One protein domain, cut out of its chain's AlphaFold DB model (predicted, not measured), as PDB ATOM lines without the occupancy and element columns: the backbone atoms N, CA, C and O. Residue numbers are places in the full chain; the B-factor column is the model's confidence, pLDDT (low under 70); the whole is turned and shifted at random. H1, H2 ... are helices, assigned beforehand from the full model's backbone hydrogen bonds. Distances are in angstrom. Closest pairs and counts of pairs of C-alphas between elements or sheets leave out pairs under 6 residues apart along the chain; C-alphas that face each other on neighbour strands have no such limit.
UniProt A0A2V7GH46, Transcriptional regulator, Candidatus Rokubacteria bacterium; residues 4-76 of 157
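Overview. This is residues 4 to 76 of the 157 residues of the protein "Transcriptional regulator" of Candidatus Rokubacteria bacterium (UniProt A0A2V7GH46). Four short helices make a compact, rounded body in two layers: H1 and H4 run roughly alongside each other in one, and H2 and H3 lie in the other, crossing them at large angles. The start of H1 meets the end of H3, the end of H4 comes near H2, and the last residues, 69 to 76, fold back on the side of H4 away from H2 and H3. The printed part has 73 residues with four named helices in the order H1, H2, H3, H4 and no named strand, and its class is all helix. It is compact, with a radius of gyration of the C-alphas of 11.3 A, and the C-alphas span 30 by 25 by 23 A along their three main axes.

Arrangement. H1, residues 4 to 17, touches H3, residues 43 to 51, with residues 4 to 8 alone. Their closest C-alphas are those of Arg 4 and Glu 50, 4.3 A apart, and they run opposite ways at a steep tilt of 66 degrees. H2, residues 26 to 36, is close to H1 but not clearly touching it: the closest C-alphas, of Arg 11 and Val 29, are 7.8 A apart. These two run the same way at a steep tilt of 63 degrees. H2 touches H3, with the C-alphas of Val 30 and Leu 43 the closest at 6.4 A; they run opposite ways at a steep tilt of 58 degrees. H4, residues 59 to 68, is close to H2 but not clearly touching, with the C-alphas of Ile 33 and Phe 68 the closest at 6.6 A, and the two are about perpendicular at 83 degrees. H1 and H4 are near each other, with no pair of C-alphas within 8 A but 5 pairs within 10 A. H3 and H4 are apart. In H1, H2, H3 and H4 every O i to N i+4 pair is within hydrogen-bond range.

Along the chain. H1 begins at C-alpha 4, (-64.161, -100.224, 452.457), and measures 20.1 A from first to last C-alpha over its 14 residues. H2, 11 residues from Lys 26 to Glu 36, measures 15.2 A and ends at C-alpha 36, (-55.942, -105.638, 432.199). H3, from Leu 43 to Gly 51, measures 11.9 A. H4, from Asn 59 to Phe 68, measures 14.2 A and ends at C-alpha 68, (-59.783, -107.401, 438.643).

Size, cuts and confidence. The two C-alphas farthest apart, those of Pro 21 and Asn 59, are 31.3 A apart, while the first and last printed C-alphas, of Arg 4 and Leu 76, are 8.9 A apart. The printed part has no cut. The links from H1 to H2, H2 to H3 and H3 to H4 are short, with 8, 6 and 7 residues. The mean pLDDT of the printed part is 95.4, and no printed residue is under 70.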
ATOM      1  N   ARG A   4     -65.364-101.072 452.463       95.25
ATOM      2  CA  ARG A   4     -64.161-100.224 452.457       95.25
ATOM      3  C   ARG A   4     -62.922-100.947 452.999       95.25
ATOM      4  O   ARG A   4     -61.824-100.729 452.500       95.25
ATOM      5  N   GLU A   5     -63.091-101.792 454.019       95.19
ATOM      6  CA  GLU A   5     -62.004-102.561 454.635       95.19
ATOM      7  C   GLU A   5     -61.586-103.683 453.693       95.19
ATOM      8  O   GLU A   5     -60.400-103.848 453.424       95.19
ATOM      9  N   LYS A   6     -62.565-104.374 453.096       95.38
ATOM     10  CA  LYS A   6     -62.317-105.408 452.090       95.38
ATOM     11  C   LYS A   6     -61.541-104.866 450.890       95.38
ATOM     12  O   LYS A   6     -60.575-105.494 450.477       95.38
ATOM     13  N   LEU A   7     -61.889-103.685 450.370       96.62
ATOM     14  CA  LEU A   7     -61.146-103.052 449.270       96.62
ATOM     15  C   LEU A   7     -59.694-102.724 449.649       96.62
ATOM     16  O   LEU A   7     -58.793-102.945 448.843       96.62
ATOM     17  N   ARG A   8     -59.443-102.240 450.873       96.31
ATOM     18  CA  ARG A   8     -58.074-101.974 451.350       96.31
ATOM     19  C   ARG A   8     -57.248-103.254 451.425       96.31
ATOM     20  O   ARG A   8     -56.134-103.261 450.910       96.31
ATOM     21  N   VAL A   9     -57.820-104.320 451.989       96.19
ATOM     22  CA  VAL A   9     -57.172-105.638 452.066       96.19
ATOM     23  C   VAL A   9     -56.879-106.182 450.670       96.19
ATOM     24  O   VAL A   9     -55.775-106.649 450.423       96.19
ATOM     25  N   LEU A  10     -57.818-106.070 449.725       97.62
ATOM     26  CA  LEU A  10     -57.586-106.523 448.351       97.62
ATOM     27  C   LEU A  10     -56.437-105.770 447.675       97.62
ATOM     28  O   LEU A  10     -55.623-106.401 447.013       97.62
ATOM     29  N   ARG A  11     -56.313-104.448 447.866       97.56
ATOM     30  CA  ARG A  11     -55.162-103.694 447.334       97.56
ATOM     31  C   ARG A  11     -53.837-104.106 447.966       97.56
ATOM     32  O   ARG A  11     -52.815-104.060 447.286       97.56
ATOM     33  N   GLU A  12     -53.846-104.433 449.254       97.56
ATOM     34  CA  GLU A  12     -52.668-104.917 449.976       97.56
ATOM     35  C   GLU A  12     -52.213-106.266 449.431       97.56
ATOM     36  O   GLU A  12     -51.095-106.372 448.934       97.56
ATOM     37  N   VAL A  13     -53.123-107.243 449.413       96.31
ATOM     38  CA  VAL A  13     -52.862-108.596 448.912       96.31
ATOM     39  C   VAL A  13     -52.444-108.571 447.446       96.31
ATOM     40  O   VAL A  13     -51.440-109.179 447.096       96.31
ATOM     41  N   GLU A  14     -53.153-107.830 446.593       97.00
ATOM     42  CA  GLU A  14     -52.809-107.712 445.173       97.00
ATOM     43  C   GLU A  14     -51.426-107.069 444.977       97.00
ATOM     44  O   GLU A  14     -50.659-107.496 444.116       97.00
ATOM     45  N   GLY A  15     -51.072-106.081 445.808       97.06
ATOM     46  CA  GLY A  15     -49.730-105.497 445.831       97.06
ATOM     47  C   GLY A  15     -48.662-106.537 446.162       97.06
ATOM     48  O   GLY A  15     -47.697-106.684 445.412       97.06
ATOM     49  N   THR A  16     -48.869-107.319 447.225       95.19
ATOM     50  CA  THR A  16     -47.965-108.409 447.622       95.19
ATOM     51  C   THR A  16     -47.850-109.487 446.545       95.19
ATOM     52  O   THR A  16     -46.741-109.901 446.215       95.19
ATOM     53  N   CYS A  17     -48.964-109.905 445.936       93.69
ATOM     54  CA  CYS A  17     -48.971-110.877 444.838       93.69
ATOM     55  C   CYS A  17     -48.204-110.383 443.604       93.69
ATOM     56  O   CYS A  17     -47.673-111.195 442.849       93.69
ATOM     57  N   ARG A  18     -48.109-109.063 443.412       94.75
ATOM     58  CA  ARG A  18     -47.315-108.420 442.353       94.75
ATOM     59  C   ARG A  18     -45.872-108.116 442.768       94.75
ATOM     60  O   ARG A  18     -45.159-107.451 442.023       94.75
ATOM     61  N   GLY A  19     -45.436-108.581 443.939       95.06
ATOM     62  CA  GLY A  19     -44.072-108.396 444.441       95.06
ATOM     63  C   GLY A  19     -43.796-107.023 445.058       95.06
ATOM     64  O   GLY A  19     -42.639-106.680 445.288       95.06
ATOM     65  N   LEU A  20     -44.828-106.219 445.337       95.19
ATOM     66  CA  LEU A  20     -44.667-104.941 446.027       95.19
ATOM     67  C   LEU A  20     -44.688-105.150 447.551       95.19
ATOM     68  O   LEU A  20     -45.567-105.847 448.060       95.19
ATOM     69  N   PRO A  21     -43.821-104.466 448.320       93.81
ATOM     70  CA  PRO A  21     -43.848-104.503 449.786       93.81
ATOM     71  C   PRO A  21     -44.973-103.633 450.383       93.81
ATOM     72  O   PRO A  21     -44.934-103.271 451.555       93.81
ATOM     73  N   ARG A  22     -45.945-103.212 449.566       95.75
ATOM     74  CA  ARG A  22     -47.021-102.284 449.925       95.75
ATOM     75  C   ARG A  22     -48.279-102.580 449.118       95.75
ATOM     76  O   ARG A  22     -48.212-103.169 448.042       95.75
ATOM     77  N   ALA A  23     -49.405-102.043 449.576       96.94
ATOM     78  CA  ALA A  23     -50.632-102.031 448.792       96.94
ATOM     79  C   ALA A  23     -50.474-101.263 447.468       96.94
ATOM     80  O   ALA A  23     -49.792-100.230 447.407       96.94
ATOM     81  N   LEU A  24     -51.175-101.724 446.428       97.62
ATOM     82  CA  LEU A  24     -51.384-100.938 445.210       97.62
ATOM     83  C   LEU A  24     -52.059 -99.625 445.573       97.62
ATOM     84  O   LEU A  24     -53.089 -99.639 446.233       97.62
ATOM     85  N   SER A  25     -51.544 -98.486 445.132       97.88
ATOM     86  CA  SER A  25     -52.213 -97.189 445.242       97.88
ATOM     87  C   SER A  25     -53.514 -97.173 444.430       97.88
ATOM     88  O   SER A  25     -53.680 -97.913 443.463       97.88
ATOM     89  N   LYS A  26     -54.460 -96.300 444.790       97.62
ATOM     90  CA  LYS A  26     -55.724 -96.161 444.044       97.62
ATOM     91  C   LYS A  26     -55.491 -95.778 442.572       97.62
ATOM     92  O   LYS A  26     -56.235 -96.219 441.704       97.62
ATOM     93  N   ALA A  27     -54.455 -94.985 442.293       97.81
ATOM     94  CA  ALA A  27     -54.068 -94.618 440.932       97.81
ATOM     95  C   ALA A  27     -53.515 -95.819 440.151       97.81
ATOM     96  O   ALA A  27     -53.897 -96.015 438.999       97.81
ATOM     97  N   GLU A  28     -52.686 -96.656 440.787       98.00
ATOM     98  CA  GLU A  28     -52.217 -97.917 440.196       98.00
ATOM     99  C   GLU A  28     -53.390 -98.858 439.901       98.00
ATOM    100  O   GLU A  28     -53.459 -99.390 438.803       98.00
ATOM    101  N   VAL A  29     -54.365 -98.993 440.809       97.69
ATOM    102  CA  VAL A  29     -55.575 -99.802 440.561       97.69
ATOM    103  C   VAL A  29     -56.345 -99.299 439.339       97.69
ATOM    104  O   VAL A  29     -56.696-100.088 438.470       97.69
ATOM    105  N   VAL A  30     -56.590 -97.988 439.233       97.94
ATOM    106  CA  VAL A  30     -57.289 -97.400 438.073       97.94
ATOM    107  C   VAL A  30     -56.525 -97.659 436.771       97.94
ATOM    108  O   VAL A  30     -57.141 -97.986 435.756       97.94
ATOM    109  N   LYS A  31     -55.195 -97.519 436.799       97.81
ATOM    110  CA  LYS A  31     -54.328 -97.782 435.647       97.81
ATOM    111  C   LYS A  31     -54.384 -99.256 435.235       97.81
ATOM    112  O   LYS A  31     -54.680 -99.539 434.081       97.81
ATOM    113  N   LEU A  32     -54.185-100.173 436.178       97.62
ATOM    114  CA  LEU A  32     -54.175-101.613 435.920       97.62
ATOM    115  C   LEU A  32     -55.545-102.125 435.464       97.62
ATOM    116  O   LEU A  32     -55.614-102.947 434.565       97.62
ATOM    117  N   ILE A  33     -56.651-101.594 435.995       97.06
ATOM    118  CA  ILE A  33     -58.000-101.923 435.505       97.06
ATOM    119  C   ILE A  33     -58.159-101.551 434.026       97.06
ATOM    120  O   ILE A  33     -58.748-102.311 433.257       97.06
ATOM    121  N   ARG A  34     -57.621-100.398 433.617       96.25
ATOM    122  CA  ARG A  34     -57.652 -99.973 432.215       96.25
ATOM    123  C   ARG A  34     -56.799-100.876 431.323       96.25
ATOM    124  O   ARG A  34     -57.192-101.111 430.186       96.25
ATOM    125  N   GLU A  35     -55.654-101.331 431.819       95.06
ATOM    126  CA  GLU A  35     -54.694-102.156 431.073       95.06
ATOM    127  C   GLU A  35     -55.112-103.634 430.998       95.06
ATOM    128  O   GLU A  35     -54.948-104.255 429.956       95.06
ATOM    129  N   GLU A  36     -55.681-104.195 432.068       93.12
ATOM    130  CA  GLU A  36     -55.942-105.638 432.199       93.12
ATOM    131  C   GLU A  36     -57.404-106.030 431.965       93.12
ATOM    132  O   GLU A  36     -57.688-107.155 431.562       93.12
ATOM    133  N   ALA A  37     -58.352-105.135 432.262       88.75
ATOM    134  CA  ALA A  37     -59.783-105.434 432.191       88.75
ATOM    135  C   ALA A  37     -60.511-104.676 431.071       88.75
ATOM    136  O   ALA A  37     -61.723-104.861 430.940       88.75
ATOM    137  N   GLU A  38     -59.793-103.826 430.324       89.88
ATOM    138  CA  GLU A  38     -60.295-102.950 429.248       89.88
ATOM    139  C   GLU A  38     -61.497-102.071 429.650       89.88
ATOM    140  O   GLU A  38     -62.245-101.553 428.821       89.88
ATOM    141  N   GLU A  39     -61.675-101.846 430.951       93.50
ATOM    142  CA  GLU A  39     -62.751-101.035 431.509       93.50
ATOM    143  C   GLU A  39     -62.196 -99.816 432.251       93.50
ATOM    144  O   GLU A  39     -60.996 -99.670 432.482       93.50
ATOM    145  N   ARG A  40     -63.078 -98.879 432.608       93.62
ATOM    146  CA  ARG A  40     -62.692 -97.648 433.305       93.62
ATOM    147  C   ARG A  40     -63.460 -97.505 434.606       93.62
ATOM    148  O   ARG A  40     -64.682 -97.627 434.645       93.62
ATOM    149  N   ILE A  41     -62.729 -97.151 435.653       95.81
ATOM    150  CA  ILE A  41     -63.264 -96.664 436.921       95.81
ATOM    151  C   ILE A  41     -62.553 -95.355 437.260       95.81
ATOM    152  O   ILE A  41     -61.360 -95.211 437.001       95.81
ATOM    153  N   SER A  42     -63.276 -94.367 437.786       96.25
ATOM    154  CA  SER A  42     -62.660 -93.084 438.122       96.25
ATOM    155  C   SER A  42     -61.961 -93.151 439.482       96.25
ATOM    156  O   SER A  42     -62.455 -93.765 440.433       96.25
ATOM    157  N   LEU A  43     -60.811 -92.481 439.589       97.25
ATOM    158  CA  LEU A  43     -60.059 -92.374 440.839       97.25
ATOM    159  C   LEU A  43     -60.892 -91.780 441.996       97.25
ATOM    160  O   LEU A  43     -60.851 -92.351 443.090       97.25
ATOM    161  N   PRO A  44     -61.693 -90.707 441.797       97.19
ATOM    162  CA  PRO A  44     -62.556 -90.183 442.855       97.19
ATOM    163  C   PRO A  44     -63.575 -91.213 443.342       97.19
ATOM    164  O   PRO A  44     -63.785 -91.344 444.543       97.19
ATOM    165  N   TYR A  45     -64.159 -91.988 442.427       96.69
ATOM    166  CA  TYR A  45     -65.159 -92.991 442.771       96.69
ATOM    167  C   TYR A  45     -64.557 -94.150 443.579       96.69
ATOM    168  O   TYR A  45     -65.102 -94.514 444.620       96.69
ATOM    169  N   LEU A  46     -63.385 -94.665 443.183       96.44
ATOM    170  CA  LEU A  46     -62.651 -95.644 443.996       96.44
ATOM    171  C   LEU A  46     -62.293 -95.070 445.378       96.44
ATOM    172  O   LEU A  46     -62.407 -95.755 446.395       96.44
ATOM    173  N   SER A  47     -61.915 -93.790 445.436       96.69
ATOM    174  CA  SER A  47     -61.615 -93.124 446.702       96.69
ATOM    175  C   SER A  47     -62.835 -93.006 447.619       96.69
ATOM    176  O   SER A  47     -62.699 -93.241 448.817       96.69
ATOM    177  N   GLN A  48     -64.018 -92.709 447.074       96.88
ATOM    178  CA  GLN A  48     -65.274 -92.643 447.828       96.88
ATOM    179  C   GLN A  48     -65.680 -94.001 448.413       96.88
ATOM    180  O   GLN A  48     -66.158 -94.047 449.548       96.88
ATOM    181  N   LEU A  49     -65.461 -95.097 447.674       96.00
ATOM    182  CA  LEU A  49     -65.726 -96.458 448.157       96.00
ATOM    183  C   LEU A  49     -64.798 -96.829 449.325       96.00
ATOM    184  O   LEU A  49     -65.259 -97.249 450.383       96.00
ATOM    185  N   GLU A  50     -63.488 -96.616 449.180       94.88
ATOM    186  CA  GLU A  50     -62.511 -96.907 450.245       94.88
ATOM    187  C   GLU A  50     -62.551 -95.926 451.426       94.88
ATOM    188  O   GLU A  50     -62.104 -96.251 452.534       94.88
ATOM    189  N   GLY A  51     -63.034 -94.706 451.187       92.88
ATOM    190  CA  GLY A  51     -63.286 -93.698 452.214       92.88
ATOM    191  C   GLY A  51     -64.578 -93.953 452.987       92.88
ATOM    192  O   GLY A  51     -64.740 -93.443 454.089       92.88
ATOM    193  N   GLY A  52     -65.487 -94.767 452.444       91.62
ATOM    194  CA  GLY A  52     -66.778 -95.071 453.055       91.62
ATOM    195  C   GLY A  52     -67.838 -93.983 452.875       91.62
ATOM    196  O   GLY A  52     -68.965 -94.187 453.307       91.62
ATOM    197  N   THR A  53     -67.522 -92.869 452.202       93.62
ATOM    198  CA  THR A  53     -68.518 -91.860 451.797       93.62
ATOM    199  C   THR A  53     -69.550 -92.462 450.848       93.62
ATOM    200  O   THR A  53     -70.702 -92.041 450.824       93.62
ATOM    201  N   ARG A  54     -69.145 -93.476 450.074       91.50
ATOM    202  CA  ARG A  54     -70.044 -94.283 449.259       91.50
ATOM    203  C   ARG A  54     -69.992 -95.736 449.724       91.50
ATOM    204  O   ARG A  54     -68.985 -96.409 449.544       91.50
ATOM    205  N   THR A  55     -71.084 -96.216 450.305       89.31
ATOM    206  CA  THR A  55     -71.201 -97.575 450.868       89.31
ATOM    207  C   THR A  55     -71.681 -98.612 449.855       89.31
ATOM    208  O   THR A  55     -71.511 -99.808 450.067       89.31
ATOM    209  N   HIS A  56     -72.241 -98.169 448.725       88.38
ATOM    210  CA  HIS A  56     -72.793 -99.044 447.692       88.38
ATOM    211  C   HIS A  56     -72.228 -98.719 446.308       88.38
ATOM    212  O   HIS A  56     -72.025 -97.558 445.938       88.38
ATOM    213  N   MET A  57     -72.028 -99.760 445.505       93.62
ATOM    214  CA  MET A  57     -71.597 -99.649 444.115       93.62
ATOM    215  C   MET A  57     -72.607-100.303 443.176       93.62
ATOM    216  O   MET A  57     -73.372-101.178 443.576       93.62
ATOM    217  N   THR A  58     -72.596 -99.889 441.910       93.50
ATOM    218  CA  THR A  58     -73.414-100.544 440.880       93.50
ATOM    219  C   THR A  58     -72.981-101.998 440.682       93.50
ATOM    220  O   THR A  58     -71.817-102.344 440.905       93.50
ATOM    221  N   ASN A  59     -73.888-102.851 440.192       94.75
ATOM    222  CA  ASN A  59     -73.541-104.237 439.871       94.75
ATOM    223  C   ASN A  59     -72.403-104.313 438.837       94.75
ATOM    224  O   ASN A  59     -71.499-105.129 438.981       94.75
ATOM    225  N   LYS A  60     -72.385-103.399 437.855       95.06
ATOM    226  CA  LYS A  60     -71.301-103.292 436.869       95.06
ATOM    227  C   LYS A  60     -69.945-103.057 437.539       95.06
ATOM    228  O   LYS A  60     -69.010-103.814 437.303       95.06
ATOM    229  N   THR A  61     -69.845-102.058 438.421       95.44
ATOM    230  CA  THR A  61     -68.612-101.804 439.187       95.44
ATOM    231  C   THR A  61     -68.206-103.024 440.008       95.44
ATOM    232  O   THR A  61     -67.029-103.369 440.051       95.44
ATOM    233  N   ARG A  62     -69.171-103.680 440.658       96.69
ATOM    234  CA  ARG A  62     -68.903-104.850 441.492       96.69
ATOM    235  C   ARG A  62     -68.290-105.986 440.683       96.69
ATOM    236  O   ARG A  62     -67.292-106.550 441.110       96.69
ATOM    237  N   LEU A  63     -68.852-106.291 439.515       96.75
ATOM    238  CA  LEU A  63     -68.322-107.317 438.616       96.75
ATOM    239  C   LEU A  63     -66.931-106.950 438.085       96.75
ATOM    240  O   LEU A  63     -66.063-107.818 438.022       96.75
ATOM    241  N   LEU A  64     -66.699-105.674 437.763       97.31
ATOM    242  CA  LEU A  64     -65.389-105.181 437.338       97.31
ATOM    243  C   LEU A  64     -64.322-105.385 438.422       97.31
ATOM    244  O   LEU A  64     -63.291-106.000 438.167       97.31
ATOM    245  N   LEU A  65     -64.578-104.903 439.641       96.88
ATOM    246  CA  LEU A  65     -63.634-105.033 440.752       96.88
ATOM    247  C   LEU A  65     -63.435-106.499 441.160       96.88
ATOM    248  O   LEU A  65     -62.318-106.895 441.473       96.88
ATOM    249  N   ALA A  66     -64.491-107.316 441.113       96.88
ATOM    250  CA  ALA A  66     -64.410-108.746 441.395       96.88
ATOM    251  C   ALA A  66     -63.507-109.479 440.394       96.88
ATOM    252  O   ALA A  66     -62.643-110.248 440.806       96.88
ATOM    253  N   ARG A  67     -63.657-109.193 439.093       96.00
ATOM    254  CA  ARG A  67     -62.774-109.715 438.039       96.00
ATOM    255  C   ARG A  67     -61.332-109.267 438.237       96.00
ATOM    256  O   ARG A  67     -60.442-110.109 438.212       96.00
ATOM    257  N   PHE A  68     -61.117-107.970 438.459       96.69
ATOM    258  CA  PHE A  68     -59.783-107.401 438.643       96.69
ATOM    259  C   PHE A  68     -59.040-108.051 439.821       96.69
ATOM    260  O   PHE A  68     -57.941-108.558 439.645       96.69
ATOM    261  N   PHE A  69     -59.676-108.126 440.995       96.75
ATOM    262  CA  PHE A  69     -59.085-108.736 442.195       96.75
ATOM    263  C   PHE A  69     -59.223-110.264 442.259       96.75
ATOM    264  O   PHE A  69     -58.827-110.873 443.248       96.75
ATOM    265  N   ARG A  70     -59.814-110.893 441.235       95.19
ATOM    266  CA  ARG A  70     -60.032-112.349 441.149       95.19
ATOM    267  C   ARG A  70     -60.762-112.920 442.372       95.19
ATOM    268  O   ARG A  70     -60.441-113.999 442.866       95.19
ATOM    269  N   VAL A  71     -61.774-112.197 442.846       96.19
ATOM    270  CA  VAL A  71     -62.637-112.603 443.965       96.19
ATOM    271  C   VAL A  71     -64.076-112.806 443.514       96.19
ATOM    272  O   VAL A  71     -64.515-112.283 442.493       96.19
ATOM    273  N   HIS A  72     -64.854-113.542 444.308       95.44
ATOM    274  CA  HIS A  72     -66.288-113.659 444.068       95.44
ATOM    275  C   HIS A  72     -66.979-112.287 444.243       95.44
ATOM    276  O   HIS A  72     -66.691-111.599 445.226       95.44
ATOM    277  N   PRO A  73     -67.938-111.879 443.383       94.94
ATOM    278  CA  PRO A  73     -68.635-110.592 443.516       94.94
ATOM    279  C   PRO A  73     -69.323-110.390 444.870       94.94
ATOM    280  O   PRO A  73     -69.396-109.269 445.368       94.94
ATOM    281  N   GLY A  74     -69.783-111.481 445.491       92.69
ATOM    282  CA  GLY A  74     -70.356-111.479 446.841       92.69
ATOM    283  C   GLY A  74     -69.359-111.154 447.958       92.69
ATOM    284  O   GLY A  74     -69.782-110.913 449.077       92.69
ATOM    285  N   TYR A  75     -68.053-111.107 447.685       92.81
ATOM    286  CA  TYR A  75     -67.076-110.599 448.649       92.81
ATOM    287  C   TYR A  75     -67.166-109.071 448.785       92.81
ATOM    288  O   TYR A  75     -66.948-108.539 449.867       92.81
ATOM    289  N   LEU A  76     -67.541-108.352 447.721       95.06
ATOM    290  CA  LEU A  76     -67.564-106.884 447.652       95.06
ATOM    291  C   LEU A  76     -68.873-106.277 448.187       95.06
ATOM    292  O   LEU A  76     -69.482-105.409 447.558       95.06
TER     293      LEU A  76